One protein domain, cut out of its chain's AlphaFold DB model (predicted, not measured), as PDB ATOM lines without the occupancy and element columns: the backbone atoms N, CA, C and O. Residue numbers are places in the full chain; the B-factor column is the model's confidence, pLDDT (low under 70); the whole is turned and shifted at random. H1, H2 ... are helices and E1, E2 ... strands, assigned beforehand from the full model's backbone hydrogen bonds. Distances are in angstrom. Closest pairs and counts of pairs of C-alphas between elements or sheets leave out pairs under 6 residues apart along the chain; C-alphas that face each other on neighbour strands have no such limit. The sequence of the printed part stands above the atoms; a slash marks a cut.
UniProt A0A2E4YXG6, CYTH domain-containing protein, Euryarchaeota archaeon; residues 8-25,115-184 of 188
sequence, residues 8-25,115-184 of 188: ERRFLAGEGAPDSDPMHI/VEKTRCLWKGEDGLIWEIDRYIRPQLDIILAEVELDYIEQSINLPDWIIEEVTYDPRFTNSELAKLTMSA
ATOM      1  N   GLU A   8     164.486 186.655 135.317       88.50
ATOM      2  CA  GLU A   8     164.457 185.200 135.410       88.50
ATOM      3  C   GLU A   8     163.011 184.740 135.618       88.50
ATOM      4  O   GLU A   8     162.313 185.235 136.510       88.50
ATOM      5  N   ARG A   9     162.557 183.778 134.812       92.69
ATOM      6  CA  ARG A   9     161.321 183.028 135.079       92.69
ATOM      7  C   ARG A   9     161.672 181.609 135.492       92.69
ATOM      8  O   ARG A   9     162.577 181.004 134.924       92.69
ATOM      9  N   ARG A  10     160.935 181.080 136.469       95.38
ATOM     10  CA  ARG A  10     161.167 179.759 137.063       95.38
ATOM     11  C   ARG A  10     159.907 178.919 137.007       95.38
ATOM     12  O   ARG A  10     158.821 179.395 137.333       95.38
ATOM     13  N   PHE A  11     160.072 177.646 136.686       97.31
ATOM     14  CA  PHE A  11     158.981 176.701 136.524       97.31
ATOM     15  C   PHE A  11     159.288 175.377 137.217       97.31
ATOM     16  O   PHE A  11     160.434 174.932 137.226       97.31
ATOM     17  N   LEU A  12     158.259 174.725 137.753       97.44
ATOM     18  CA  LEU A  12     158.308 173.299 138.056       97.44
ATOM     19  C   LEU A  12     158.266 172.510 136.750       97.44
ATOM     20  O   LEU A  12     157.456 172.803 135.867       97.44
ATOM     21  N   ALA A  13     159.114 171.495 136.654       97.31
ATOM     22  CA  ALA A  13     159.209 170.620 135.496       97.31
ATOM     23  C   ALA A  13     158.931 169.160 135.877       97.31
ATOM     24  O   ALA A  13     159.177 168.731 137.006       97.31
ATOM     25  N   GLY A  14     158.396 168.397 134.927       95.56
ATOM     26  CA  GLY A  14     158.170 166.961 135.073       95.56
ATOM     27  C   GLY A  14     159.387 166.120 134.696       95.56
ATOM     28  O   GLY A  14     160.369 166.615 134.144       95.56
ATOM     29  N   GLU A  15     159.291 164.809 134.925       91.44
ATOM     30  CA  GLU A  15     160.357 163.834 134.623       91.44
ATOM     31  C   GLU A  15     160.782 163.815 133.144       91.44
ATOM     32  O   GLU A  15     161.899 163.417 132.828       91.44
ATOM     33  N   GLY A  16     159.915 164.274 132.234       94.62
ATOM     34  CA  GLY A  16     160.210 164.392 130.803       94.62
ATOM     35  C   GLY A  16     161.159 165.536 130.431       94.62
ATOM     36  O   GLY A  16     161.479 165.686 129.251       94.62
ATOM     37  N   ALA A  17     161.597 166.352 131.393       96.50
ATOM     38  CA  ALA A  17     162.556 167.416 131.135       96.50
ATOM     39  C   ALA A  17     163.897 166.845 130.614       96.50
ATOM     40  O   ALA A  17     164.341 165.790 131.072       96.50
ATOM     41  N   PRO A  18     164.585 167.533 129.687       96.25
ATOM     42  CA  PRO A  18     165.922 167.154 129.219       96.25
ATOM     43  C   PRO A  18     166.951 167.010 130.352       96.25
ATOM     44  O   PRO A  18     166.860 167.720 131.350       96.25
ATOM     45  N   ASP A  19     167.927 166.104 130.204       95.19
ATOM     46  CA  ASP A  19     169.009 165.841 131.183       95.19
ATOM     47  C   ASP A  19     170.368 165.549 130.518       95.19
ATOM     48  O   ASP A  19     171.167 164.745 130.992       95.19
ATOM     49  N   SER A  20     170.614 166.117 129.339       94.00
ATOM     50  CA  SER A  20     171.839 165.841 128.585       94.00
ATOM     51  C   SER A  20     173.032 166.622 129.133       94.00
ATOM     52  O   SER A  20     172.939 167.838 129.267       94.00
ATOM     53  N   ASP A  21     174.157 165.932 129.341       93.44
ATOM     54  CA  ASP A  21     175.426 166.506 129.826       93.44
ATOM     55  C   ASP A  21     175.280 167.298 131.147       93.44
ATOM     56  O   ASP A  21     175.566 168.497 131.207       93.44
ATOM     57  N   PRO A  22     174.762 166.659 132.216       95.00
ATOM     58  CA  PRO A  22     174.489 167.350 133.464       95.00
ATOM     59  C   PRO A  22     175.778 167.748 134.188       95.00
ATOM     60  O   PRO A  22     176.661 166.930 134.451       95.00
ATOM     61  N   MET A  23     175.832 169.002 134.620       95.69
ATOM     62  CA  MET A  23     176.861 169.528 135.503       95.69
ATOM     63  C   MET A  23     176.443 169.319 136.957       95.69
ATOM     64  O   MET A  23     175.371 169.761 137.372       95.69
ATOM     65  N   HIS A  24     177.291 168.677 137.759       95.19
ATOM     66  CA  HIS A  24     177.057 168.577 139.201       95.19
ATOM     67  C   HIS A  24     177.378 169.906 139.886       95.19
ATOM     68  O   HIS A  24     178.439 170.501 139.656       95.19
ATOM     69  N   ILE A  25     176.444 170.367 140.716       95.69
ATOM     70  CA  ILE A  25     176.534 171.630 141.439       95.69
ATOM     71  C   ILE A  25     176.308 171.380 142.925       95.69
ATOM     72  O   ILE A  25     175.274 170.853 143.336       95.69
ATOM     73  N   VAL A 115     172.416 173.395 148.820       92.81
ATOM     74  CA  VAL A 115     171.763 172.746 147.685       92.81
ATOM     75  C   VAL A 115     172.787 171.866 146.981       92.81
ATOM     76  O   VAL A 115     173.901 172.304 146.698       92.81
ATOM     77  N   GLU A 116     172.375 170.649 146.655       93.19
ATOM     78  CA  GLU A 116     173.075 169.762 145.736       93.19
ATOM     79  C   GLU A 116     172.127 169.443 144.578       93.19
ATOM     80  O   GLU A 116     170.949 169.151 144.805       93.19
ATOM     81  N   LYS A 117     172.600 169.583 143.339       94.12
ATOM     82  CA  LYS A 117     171.781 169.389 142.138       94.12
ATOM     83  C   LYS A 117     172.623 169.005 140.928       94.12
ATOM     84  O   LYS A 117     173.828 169.261 140.902       94.12
ATOM     85  N   THR A 118     171.984 168.441 139.913       95.50
ATOM     86  CA  THR A 118     172.521 168.455 138.549       95.50
ATOM     87  C   THR A 118     171.835 169.543 137.739       95.50
ATOM     88  O   THR A 118     170.632 169.751 137.878       95.50
ATOM     89  N   ARG A 119     172.603 170.245 136.905       96.94
ATOM     90  CA  ARG A 119     172.098 171.244 135.963       96.94
ATOM     91  C   ARG A 119     172.450 170.831 134.548       96.94
ATOM     92  O   ARG A 119     173.631 170.653 134.261       96.94
ATOM     93  N   CYS A 120     171.472 170.744 133.659       96.50
ATOM     94  CA  CYS A 120     171.744 170.696 132.224       96.50
ATOM     95  C   CYS A 120     171.242 171.968 131.542       96.50
ATOM     96  O   CYS A 120     170.250 172.564 131.966       96.50
ATOM     97  N   LEU A 121     171.914 172.358 130.463       97.38
ATOM     98  CA  LEU A 121     171.470 173.451 129.609       97.38
ATOM     99  C   LEU A 121     170.689 172.876 128.434       97.38
ATOM    100  O   LEU A 121     171.186 172.013 127.709       97.38
ATOM    101  N   TRP A 122     169.476 173.373 128.229       97.38
ATOM    102  CA  TRP A 122     168.644 172.989 127.100       97.38
ATOM    103  C   TRP A 122     168.304 174.207 126.253       97.38
ATOM    104  O   TRP A 122     167.915 175.249 126.769       97.38
ATOM    105  N   LYS A 123     168.451 174.082 124.933       97.00
ATOM    106  CA  LYS A 123     168.103 175.150 123.998       97.00
ATOM    107  C   LYS A 123     166.682 174.948 123.485       97.00
ATOM    108  O   LYS A 123     166.418 173.952 122.811       97.00
ATOM    109  N   GLY A 124     165.815 175.910 123.776       94.56
ATOM    110  CA  GLY A 124     164.437 175.933 123.307       94.56
ATOM    111  C   GLY A 124     164.307 176.200 121.813       94.56
ATOM    112  O   GLY A 124     165.237 176.667 121.151       94.56
ATOM    113  N   GLU A 125     163.120 175.918 121.273       93.19
ATOM    114  CA  GLU A 125     162.777 176.226 119.878       93.19
ATOM    115  C   GLU A 125     162.759 177.737 119.603       93.19
ATOM    116  O   GLU A 125     163.034 178.174 118.487       93.19
ATOM    117  N   ASP A 126     162.488 178.537 120.636       93.50
ATOM    118  CA  ASP A 126     162.607 179.999 120.640       93.50
ATOM    119  C   ASP A 126     164.066 180.492 120.703       93.50
ATOM    120  O   ASP A 126     164.331 181.689 120.601       93.50
ATOM    121  N   GLY A 127     165.026 179.573 120.824       94.50
ATOM    122  CA  GLY A 127     166.451 179.862 120.907       94.50
ATOM    123  C   GLY A 127     166.942 180.238 122.303       94.50
ATOM    124  O   GLY A 127     168.155 180.415 122.451       94.50
ATOM    125  N   LEU A 128     166.054 180.314 123.300       95.56
ATOM    126  CA  LEU A 128     166.418 180.600 124.687       95.56
ATOM    127  C   LEU A 128     167.143 179.414 125.314       95.56
ATOM    128  O   LEU A 128     166.900 178.254 124.968       95.56
ATOM    129  N   ILE A 129     168.053 179.713 126.237       96.38
ATOM    130  CA  ILE A 129     168.747 178.697 127.020       96.38
ATOM    131  C   ILE A 129     168.022 178.549 128.348       96.38
ATOM    132  O   ILE A 129     167.885 179.507 129.102       96.38
ATOM    133  N   TRP A 130     167.571 177.331 128.605       97.44
ATOM    134  CA  TRP A 130     166.939 176.927 129.843       97.44
ATOM    135  C   TRP A 130     167.955 176.200 130.713       97.44
ATOM    136  O   TRP A 130     168.641 175.283 130.251       97.44
ATOM    137  N   GLU A 131     168.016 176.577 131.980       97.56
ATOM    138  CA  GLU A 131     168.734 175.844 133.009       97.56
ATOM    139  C   GLU A 131     167.766 174.867 133.675       97.56
ATOM    140  O   GLU A 131     166.805 175.280 134.321       97.56
ATOM    141  N   ILE A 132     168.000 173.567 133.511       97.88
ATOM    142  CA  ILE A 132     167.156 172.526 134.102       97.88
ATOM    143  C   ILE A 132     167.906 171.920 135.279       97.88
ATOM    144  O   ILE A 132     168.907 171.224 135.102       97.88
ATOM    145  N   ASP A 133     167.405 172.194 136.474       96.81
ATOM    146  CA  ASP A 133     167.957 171.781 137.750       96.81
ATOM    147  C   ASP A 133     167.198 170.607 138.348       96.81
ATOM    148  O   ASP A 133     166.026 170.739 138.699       96.81
ATOM    149  N   ARG A 134     167.893 169.495 138.582       95.75
ATOM    150  CA  ARG A 134     167.383 168.359 139.358       95.75
ATOM    151  C   ARG A 134     168.018 168.370 140.735       95.75
ATOM    152  O   ARG A 134     169.213 168.115 140.880       95.75
ATOM    153  N   TYR A 135     167.226 168.685 141.750       93.75
ATOM    154  CA  TYR A 135     167.700 168.760 143.128       93.75
ATOM    155  C   TYR A 135     167.897 167.361 143.697       93.75
ATOM    156  O   TYR A 135     166.973 166.553 143.727       93.75
ATOM    157  N   ILE A 136     169.100 167.097 144.198       89.62
ATOM    158  CA  ILE A 136     169.458 165.835 144.836       89.62
ATOM    159  C   ILE A 136     169.104 165.963 146.318       89.62
ATOM    160  O   ILE A 136     169.850 166.560 147.098       89.62
ATOM    161  N   ARG A 137     167.946 165.425 146.720       77.75
ATOM    162  CA  ARG A 137     167.542 165.332 148.131       77.75
ATOM    163  C   ARG A 137     166.873 163.996 148.450       77.75
ATOM    164  O   ARG A 137     166.227 163.429 147.581       77.75
ATOM    165  N   PRO A 138     166.945 163.509 149.704       57.41
ATOM    166  CA  PRO A 138     166.397 162.194 150.032       57.41
ATOM    167  C   PRO A 138     164.862 162.123 150.136       57.41
ATOM    168  O   PRO A 138     164.336 161.021 150.237       57.41
ATOM    169  N   GLN A 139     164.138 163.252 150.183       65.69
ATOM    170  CA  GLN A 139     162.695 163.258 150.491       65.69
ATOM    171  C   GLN A 139     161.781 163.833 149.402       65.69
ATOM    172  O   GLN A 139     160.573 163.630 149.488       65.69
ATOM    173  N   LEU A 140     162.309 164.577 148.425       72.81
ATOM    174  CA  LEU A 140     161.512 165.290 147.420       72.81
ATOM    175  C   LEU A 140     162.304 165.417 146.118       72.81
ATOM    176  O   LEU A 140     163.340 166.087 146.110       72.81
ATOM    177  N   ASP A 141     161.763 164.853 145.042       84.31
ATOM    178  CA  ASP A 141     162.251 165.069 143.682       84.31
ATOM    179  C   ASP A 141     161.730 166.419 143.187       84.31
ATOM    180  O   ASP A 141     160.535 166.605 142.951       84.31
ATOM    181  N   ILE A 142     162.625 167.400 143.095       93.12
ATOM    182  CA  ILE A 142     162.302 168.731 142.582       93.12
ATOM    183  C   ILE A 142     163.103 168.943 141.306       93.12
ATOM    184  O   ILE A 142     164.335 168.897 141.333       93.12
ATOM    185  N   ILE A 143     162.390 169.219 140.215       96.38
ATOM    186  CA  ILE A 143     162.973 169.668 138.955       96.38
ATOM    187  C   ILE A 143     162.499 171.095 138.706       96.38
ATOM    188  O   ILE A 143     161.292 171.350 138.649       96.38
ATOM    189  N   LEU A 144     163.446 172.020 138.589       97.12
ATOM    190  CA  LEU A 144     163.172 173.411 138.245       97.12
ATOM    191  C   LEU A 144     163.765 173.717 136.884       97.12
ATOM    192  O   LEU A 144     164.886 173.314 136.595       97.12
ATOM    193  N   ALA A 145     163.015 174.441 136.070       97.75
ATOM    194  CA  ALA A 145     163.514 175.015 134.839       97.75
ATOM    195  C   ALA A 145     163.508 176.534 134.962       97.75
ATOM    196  O   ALA A 145     162.477 177.133 135.276       97.75
ATOM    197  N   GLU A 146     164.669 177.138 134.748       96.81
ATOM    198  CA  GLU A 146     164.885 178.579 134.799       96.81
ATOM    199  C   GLU A 146     165.259 179.074 133.401       96.81
ATOM    200  O   GLU A 146     165.986 178.403 132.667       96.81
ATOM    201  N   VAL A 147     164.737 180.234 133.016       95.50
ATOM    202  CA  VAL A 147     165.100 180.911 131.768       95.50
ATOM    203  C   VAL A 147     165.310 182.391 132.055       95.50
ATOM    204  O   VAL A 147     164.460 183.044 132.666       95.50
ATOM    205  N   GLU A 148     166.457 182.908 131.628       91.69
ATOM    206  CA  GLU A 148     166.767 184.334 131.680       91.69
ATOM    207  C   GLU A 148     166.197 185.035 130.443       91.69
ATOM    208  O   GLU A 148     166.329 184.557 129.313       91.69
ATOM    209  N   LEU A 149     165.554 186.177 130.668       90.38
ATOM    210  CA  LEU A 149     164.937 187.011 129.646       90.38
ATOM    211  C   LEU A 149     165.574 188.399 129.642       90.38
ATOM    212  O   LEU A 149     165.934 188.949 130.686       90.38
ATOM    213  N   ASP A 150     165.631 188.996 128.455       86.50
ATOM    214  CA  ASP A 150     166.140 190.349 128.233       86.50
ATOM    215  C   ASP A 150     165.199 191.417 128.823       86.50
ATOM    216  O   ASP A 150     165.622 192.531 129.151       86.50
ATOM    217  N   TYR A 151     163.899 191.107 128.908       84.31
ATOM    218  CA  TYR A 151     162.855 191.977 129.450       84.31
ATOM    219  C   TYR A 151     161.625 191.176 129.906       84.31
ATOM    220  O   TYR A 151     161.438 190.015 129.546       84.31
ATOM    221  N   ILE A 152     160.767 191.807 130.713       80.44
ATOM    222  CA  ILE A 152     159.712 191.114 131.467       80.44
ATOM    223  C   ILE A 152     158.564 190.590 130.598       80.44
ATOM    224  O   ILE A 152     157.995 189.544 130.900       80.44
ATOM    225  N   GLU A 153     158.251 191.272 129.498       85.44
ATOM    226  CA  GLU A 153     157.214 190.864 128.546       85.44
ATOM    227  C   GLU A 153     157.731 189.962 127.415       85.44
ATOM    228  O   GLU A 153     157.016 189.736 126.436       85.44
ATOM    229  N   GLN A 154     158.967 189.465 127.503       89.88
ATOM    230  CA  GLN A 154     159.518 188.592 126.476       89.88
ATOM    231  C   GLN A 154     158.719 187.285 126.406       89.88
ATOM    232  O   GLN A 154     158.595 186.543 127.382       89.88
ATOM    233  N   SER A 155     158.170 187.007 125.223       91.25
ATOM    234  CA  SER A 155     157.474 185.752 124.953       91.25
ATOM    235  C   SER A 155     158.441 184.575 125.040       91.25
ATOM    236  O   SER A 155     159.554 184.644 124.519       91.25
ATOM    237  N   ILE A 156     157.976 183.483 125.640       93.81
ATOM    238  CA  ILE A 156     158.688 182.207 125.706       93.81
ATOM    239  C   ILE A 156     157.779 181.099 125.188       93.81
ATOM    240  O   ILE A 156     156.565 181.128 125.428       93.81
ATOM    241  N   ASN A 157     158.359 180.114 124.511       94.00
ATOM    242  CA  ASN A 157     157.647 178.896 124.155       94.00
ATOM    243  C   ASN A 157     157.772 177.918 125.323       94.00
ATOM    244  O   ASN A 157     158.858 177.407 125.579       94.00
ATOM    245  N   LEU A 158     156.672 177.672 126.039       95.94
ATOM    246  CA  LEU A 158     156.653 176.718 127.147       95.94
ATOM    247  C   LEU A 158     156.678 175.281 126.609       95.94
ATOM    248  O   LEU A 158     155.743 174.900 125.904       95.94
ATOM    249  N   PRO A 159     157.703 174.476 126.940       95.19
ATOM    250  CA  PRO A 159     157.734 173.071 126.552       95.19
ATOM    251  C   PRO A 159     156.689 172.233 127.300       95.19
ATOM    252  O   PRO A 159     156.347 172.534 128.442       95.19
ATOM    253  N   ASP A 160     156.271 171.112 126.709       96.50
ATOM    254  CA  ASP A 160     155.239 170.214 127.264       96.50
ATOM    255  C   ASP A 160     155.595 169.593 128.630       96.50
ATOM    256  O   ASP A 160     154.726 169.076 129.330       96.50
ATOM    257  N   TRP A 161     156.874 169.612 129.018       96.56
ATOM    258  CA  TRP A 161     157.351 169.111 130.310       96.56
ATOM    259  C   TRP A 161     157.281 170.153 131.439       96.56
ATOM    260  O   TRP A 161     157.570 169.815 132.589       96.56
ATOM    261  N   ILE A 162     156.901 171.401 131.147       97.75
ATOM    262  CA  ILE A 162     156.625 172.427 132.160       97.75
ATOM    263  C   ILE A 162     155.288 172.128 132.843       97.75
ATOM    264  O   ILE A 162     154.288 171.852 132.185       97.75
ATOM    265  N   ILE A 163     155.264 172.222 134.174       97.38
ATOM    266  CA  ILE A 163     154.076 171.960 134.994       97.38
ATOM    267  C   ILE A 163     153.441 173.268 135.469       97.38
ATOM    268  O   ILE A 163     152.260 173.511 135.233       97.38
ATOM    269  N   GLU A 164     154.209 174.108 136.163       97.00
ATOM    270  CA  GLU A 164     153.693 175.302 136.841       97.00
ATOM    271  C   GLU A 164     154.758 176.396 136.878       97.00
ATOM    272  O   GLU A 164     155.930 176.116 137.116       97.00
ATOM    273  N   GLU A 165     154.359 177.652 136.677       96.50
ATOM    274  CA  GLU A 165     155.243 178.794 136.900       96.50
ATOM    275  C   GLU A 165     155.322 179.143 138.390       96.50
ATOM    276  O   GLU A 165     154.320 179.459 139.026       96.50
ATOM    277  N   VAL A 166     156.540 179.143 138.926       95.88
ATOM    278  CA  VAL A 166     156.850 179.394 140.342       95.88
ATOM    279  C   VAL A 166     157.828 180.562 140.524       95.88
ATOM    280  O   VAL A 166     158.467 180.690 141.568       95.88
ATOM    281  N   THR A 167     157.943 181.441 139.521       91.62
ATOM    282  CA  THR A 167     158.845 182.610 139.486       91.62
ATOM    283  C   THR A 167     158.808 183.441 140.774       91.62
ATOM    284  O   THR A 167     159.852 183.798 141.319       91.62
ATOM    285  N   TYR A 168     157.610 183.706 141.298       89.19
ATOM    286  CA  TYR A 168     157.401 184.553 142.479       89.19
ATOM    287  C   TYR A 168     157.210 183.774 143.782       89.19
ATOM    288  O   TYR A 168     156.952 184.381 144.823       89.19
ATOM    289  N   ASP A 169     157.317 182.444 143.750       92.00
ATOM    290  CA  ASP A 169     157.158 181.624 144.941       92.00
ATOM    291  C   ASP A 169     158.513 181.451 145.654       92.00
ATOM    292  O   ASP A 169     159.406 180.760 145.146       92.00
ATOM    293  N   PRO A 170     158.694 182.044 146.851       88.69
ATOM    294  CA  PRO A 170     159.971 182.008 147.555       88.69
ATOM    295  C   PRO A 170     160.410 180.584 147.921       88.69
ATOM    296  O   PRO A 170     161.615 180.340 148.027       88.69
ATOM    297  N   ARG A 171     159.469 179.633 148.055       91.69
ATOM    298  CA  ARG A 171     159.747 178.231 148.422       91.69
ATOM    299  C   ARG A 171     160.659 177.523 147.419       91.69
ATOM    300  O   ARG A 171     161.340 176.572 147.797       91.69
ATOM    301  N   PHE A 172     160.682 177.989 146.170       91.62
ATOM    302  CA  PHE A 172     161.471 177.410 145.079       91.62
ATOM    303  C   PHE A 172     162.757 178.182 144.777       91.62
ATOM    304  O   PHE A 172     163.411 177.923 143.773       91.62
ATOM    305  N   THR A 173     163.157 179.119 145.638       89.75
ATOM    306  CA  THR A 173     164.475 179.757 145.523       89.75
ATOM    307  C   THR A 173     165.573 178.838 146.061       89.75
ATOM    308  O   THR A 173     165.367 178.115 147.037       89.75
ATOM    309  N   ASN A 174     166.785 178.915 145.496       90.69
ATOM    310  CA  ASN A 174     167.924 178.113 145.971       90.69
ATOM    311  C   ASN A 174     168.202 178.308 147.472       90.69
ATOM    312  O   ASN A 174     168.581 177.355 148.146       90.69
ATOM    313  N   SER A 175     168.018 179.522 148.003       88.12
ATOM    314  CA  SER A 175     168.255 179.818 149.420       88.12
ATOM    315  C   SER A 175     167.219 179.166 150.330       88.12
ATOM    316  O   SER A 175     167.590 178.627 151.368       88.12
ATOM    317  N   GLU A 176     165.937 179.167 149.951       89.38
ATOM    318  CA  GLU A 176     164.905 178.476 150.734       89.38
ATOM    319  C   GLU A 176     165.032 176.954 150.607       89.38
ATOM    320  O   GLU A 176     164.955 176.239 151.606       89.38
ATOM    321  N   LEU A 177     165.344 176.447 149.411       91.06
ATOM    322  CA  LEU A 177     165.621 175.025 149.210       91.06
ATOM    323  C   LEU A 177     166.846 174.559 150.011       91.06
ATOM    324  O   LEU A 177     166.845 173.431 150.504       91.06
ATOM    325  N   ALA A 178     167.856 175.412 150.198       89.88
ATOM    326  CA  ALA A 178     169.039 175.086 150.991       89.88
ATOM    327  C   ALA A 178     168.735 174.884 152.482       89.88
ATOM    328  O   ALA A 178     169.326 174.016 153.130       89.88
ATOM    329  N   LYS A 179     167.796 175.665 153.030       86.44
ATOM    330  CA  LYS A 179     167.393 175.584 154.444       86.44
ATOM    331  C   LYS A 179     166.732 174.249 154.785       86.44
ATOM    332  O   LYS A 179     166.850 173.781 155.915       86.44
ATOM    333  N   LEU A 180     166.102 173.597 153.807       82.62
ATOM    334  CA  LEU A 180     165.511 172.264 153.980       82.62
ATOM    335  C   LEU A 180     166.561 171.172 154.236       82.62
ATOM    336  O   LEU A 180     166.221 170.108 154.742       82.62
ATOM    337  N   THR A 181     167.835 171.422 153.927       70.31
ATOM    338  CA  THR A 181     168.916 170.472 154.215       70.31
ATOM    339  C   THR A 181     169.356 170.533 155.682       70.31
ATOM    340  O   THR A 181     169.755 169.516 156.244       70.31
ATOM    341  N   MET A 182     169.217 171.687 156.348       58.34
ATOM    342  CA  MET A 182     169.559 171.831 157.772       58.34
ATOM    343  C   MET A 182     168.577 171.095 158.691       58.34
ATOM    344  O   MET A 182     168.977 170.568 159.728       58.34
ATOM    345  N   SER A 183     167.298 171.021 158.316       53.09
ATOM    346  CA  SER A 183     166.278 170.331 159.118       53.09
ATOM    347  C   SER A 183     166.401 168.805 159.077       53.09
ATOM    348  O   SER A 183     165.899 168.135 159.976       53.09
ATOM    349  N   ALA A 184     167.110 168.243 158.092       49.22
ATOM    350  CA  ALA A 184     167.347 166.802 157.982       49.22
ATOM    351  C   ALA A 184     168.441 166.275 158.937       49.22
ATOM    352  O   ALA A 184     168.578 165.063 159.085       49.22
TER     353      ALA A 184
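AT A GLANCE: This is residues 8 to 25 and 115 to 184 of the 188 residues of the protein "CYTH domain-containing protein" of Euryarchaeota archaeon (UniProt A0A2E4YXG6). One strongly twisted sheet of six strands makes the body, with the long strands E3, E4 and E5 side by side and the short strands E2 and E6 at its two edges. The one named helix, H1, lies past one end of the sheet near the first residue of E3 and only grazes the sheet. The printed part has 88 residues with six named strands and then one named helix, in the order E1 E2 E3 E4 E5 E6 H1. Across the sheet the order is E2 E3 E4 E5 E1 E6, with each neighbour pair antiparallel; the class is mixed, helices and strands. The whole is compact, with a radius of gyration of the C-alphas of 13.0 A and spans of 40 by 28 by 20 A.

IN THESE COORDINATES: E1 is residues 8 to 13, 15.5 A long, and its first C-alpha, of Glu 8, is at (164.457, 185.200, 135.410). E2 is residues 23 to 25, 6.3 A. E3 is residues 115 to 123, 24.1 A, beginning with C-alpha 115 at (171.763, 172.746, 147.685). E4 is residues 129 to 135, 19.0 A, and E5 is residues 142 to 149, 22.5 A. E6 is residues 162 to 165, 8.1 A. H1 is residues 174 to 184, 16.5 A, ending with C-alpha 184 at (167.347, 166.802, 157.982).

HOW THE PARTS SIT: E3, E4 and E5 form a meander, each strand the antiparallel neighbour of the one before, and E3 and E4 are a hairpin, as are E4 and E5. Between E3 and E4, N 120 and O 132 are 3.0 A apart, within hydrogen-bond range. Between E4 and E5, N 133 and O 144 are 2.8 A apart. On the other side of E5 lies E1, with N 11 and O 145 at 2.8 A. The edge strand E6 follows, with N 12 and O 164 at 2.8 A. At the other edge, E2 pairs with E3, with N 23 and O 119 at 2.8 A. E1 and E3 are apart, and so are E2 and E6. H1 is on the sheet but only grazes it, with residues 174 to 181; its closest C-alphas to E3 are those of Ala 178 and Val 115, 4.9 A apart. In H1, 2 of 7 O i to N i+4 pairs are within hydrogen-bond range, beside 6 of 8 O i to N i+3 pairs.

THE WHOLE: The two C-alphas farthest apart, of Asp 126 and Ala 184, are 39.9 A apart. Residues 26 to 114 are not printed, and C-alphas 25 and 115 are 7.9 A apart across this cut. The link from E5 to E6, residues 150 to 161, is long. The mean pLDDT of the printed part is 90.7; residues 138 to 139 and 182 to 184 are under 70.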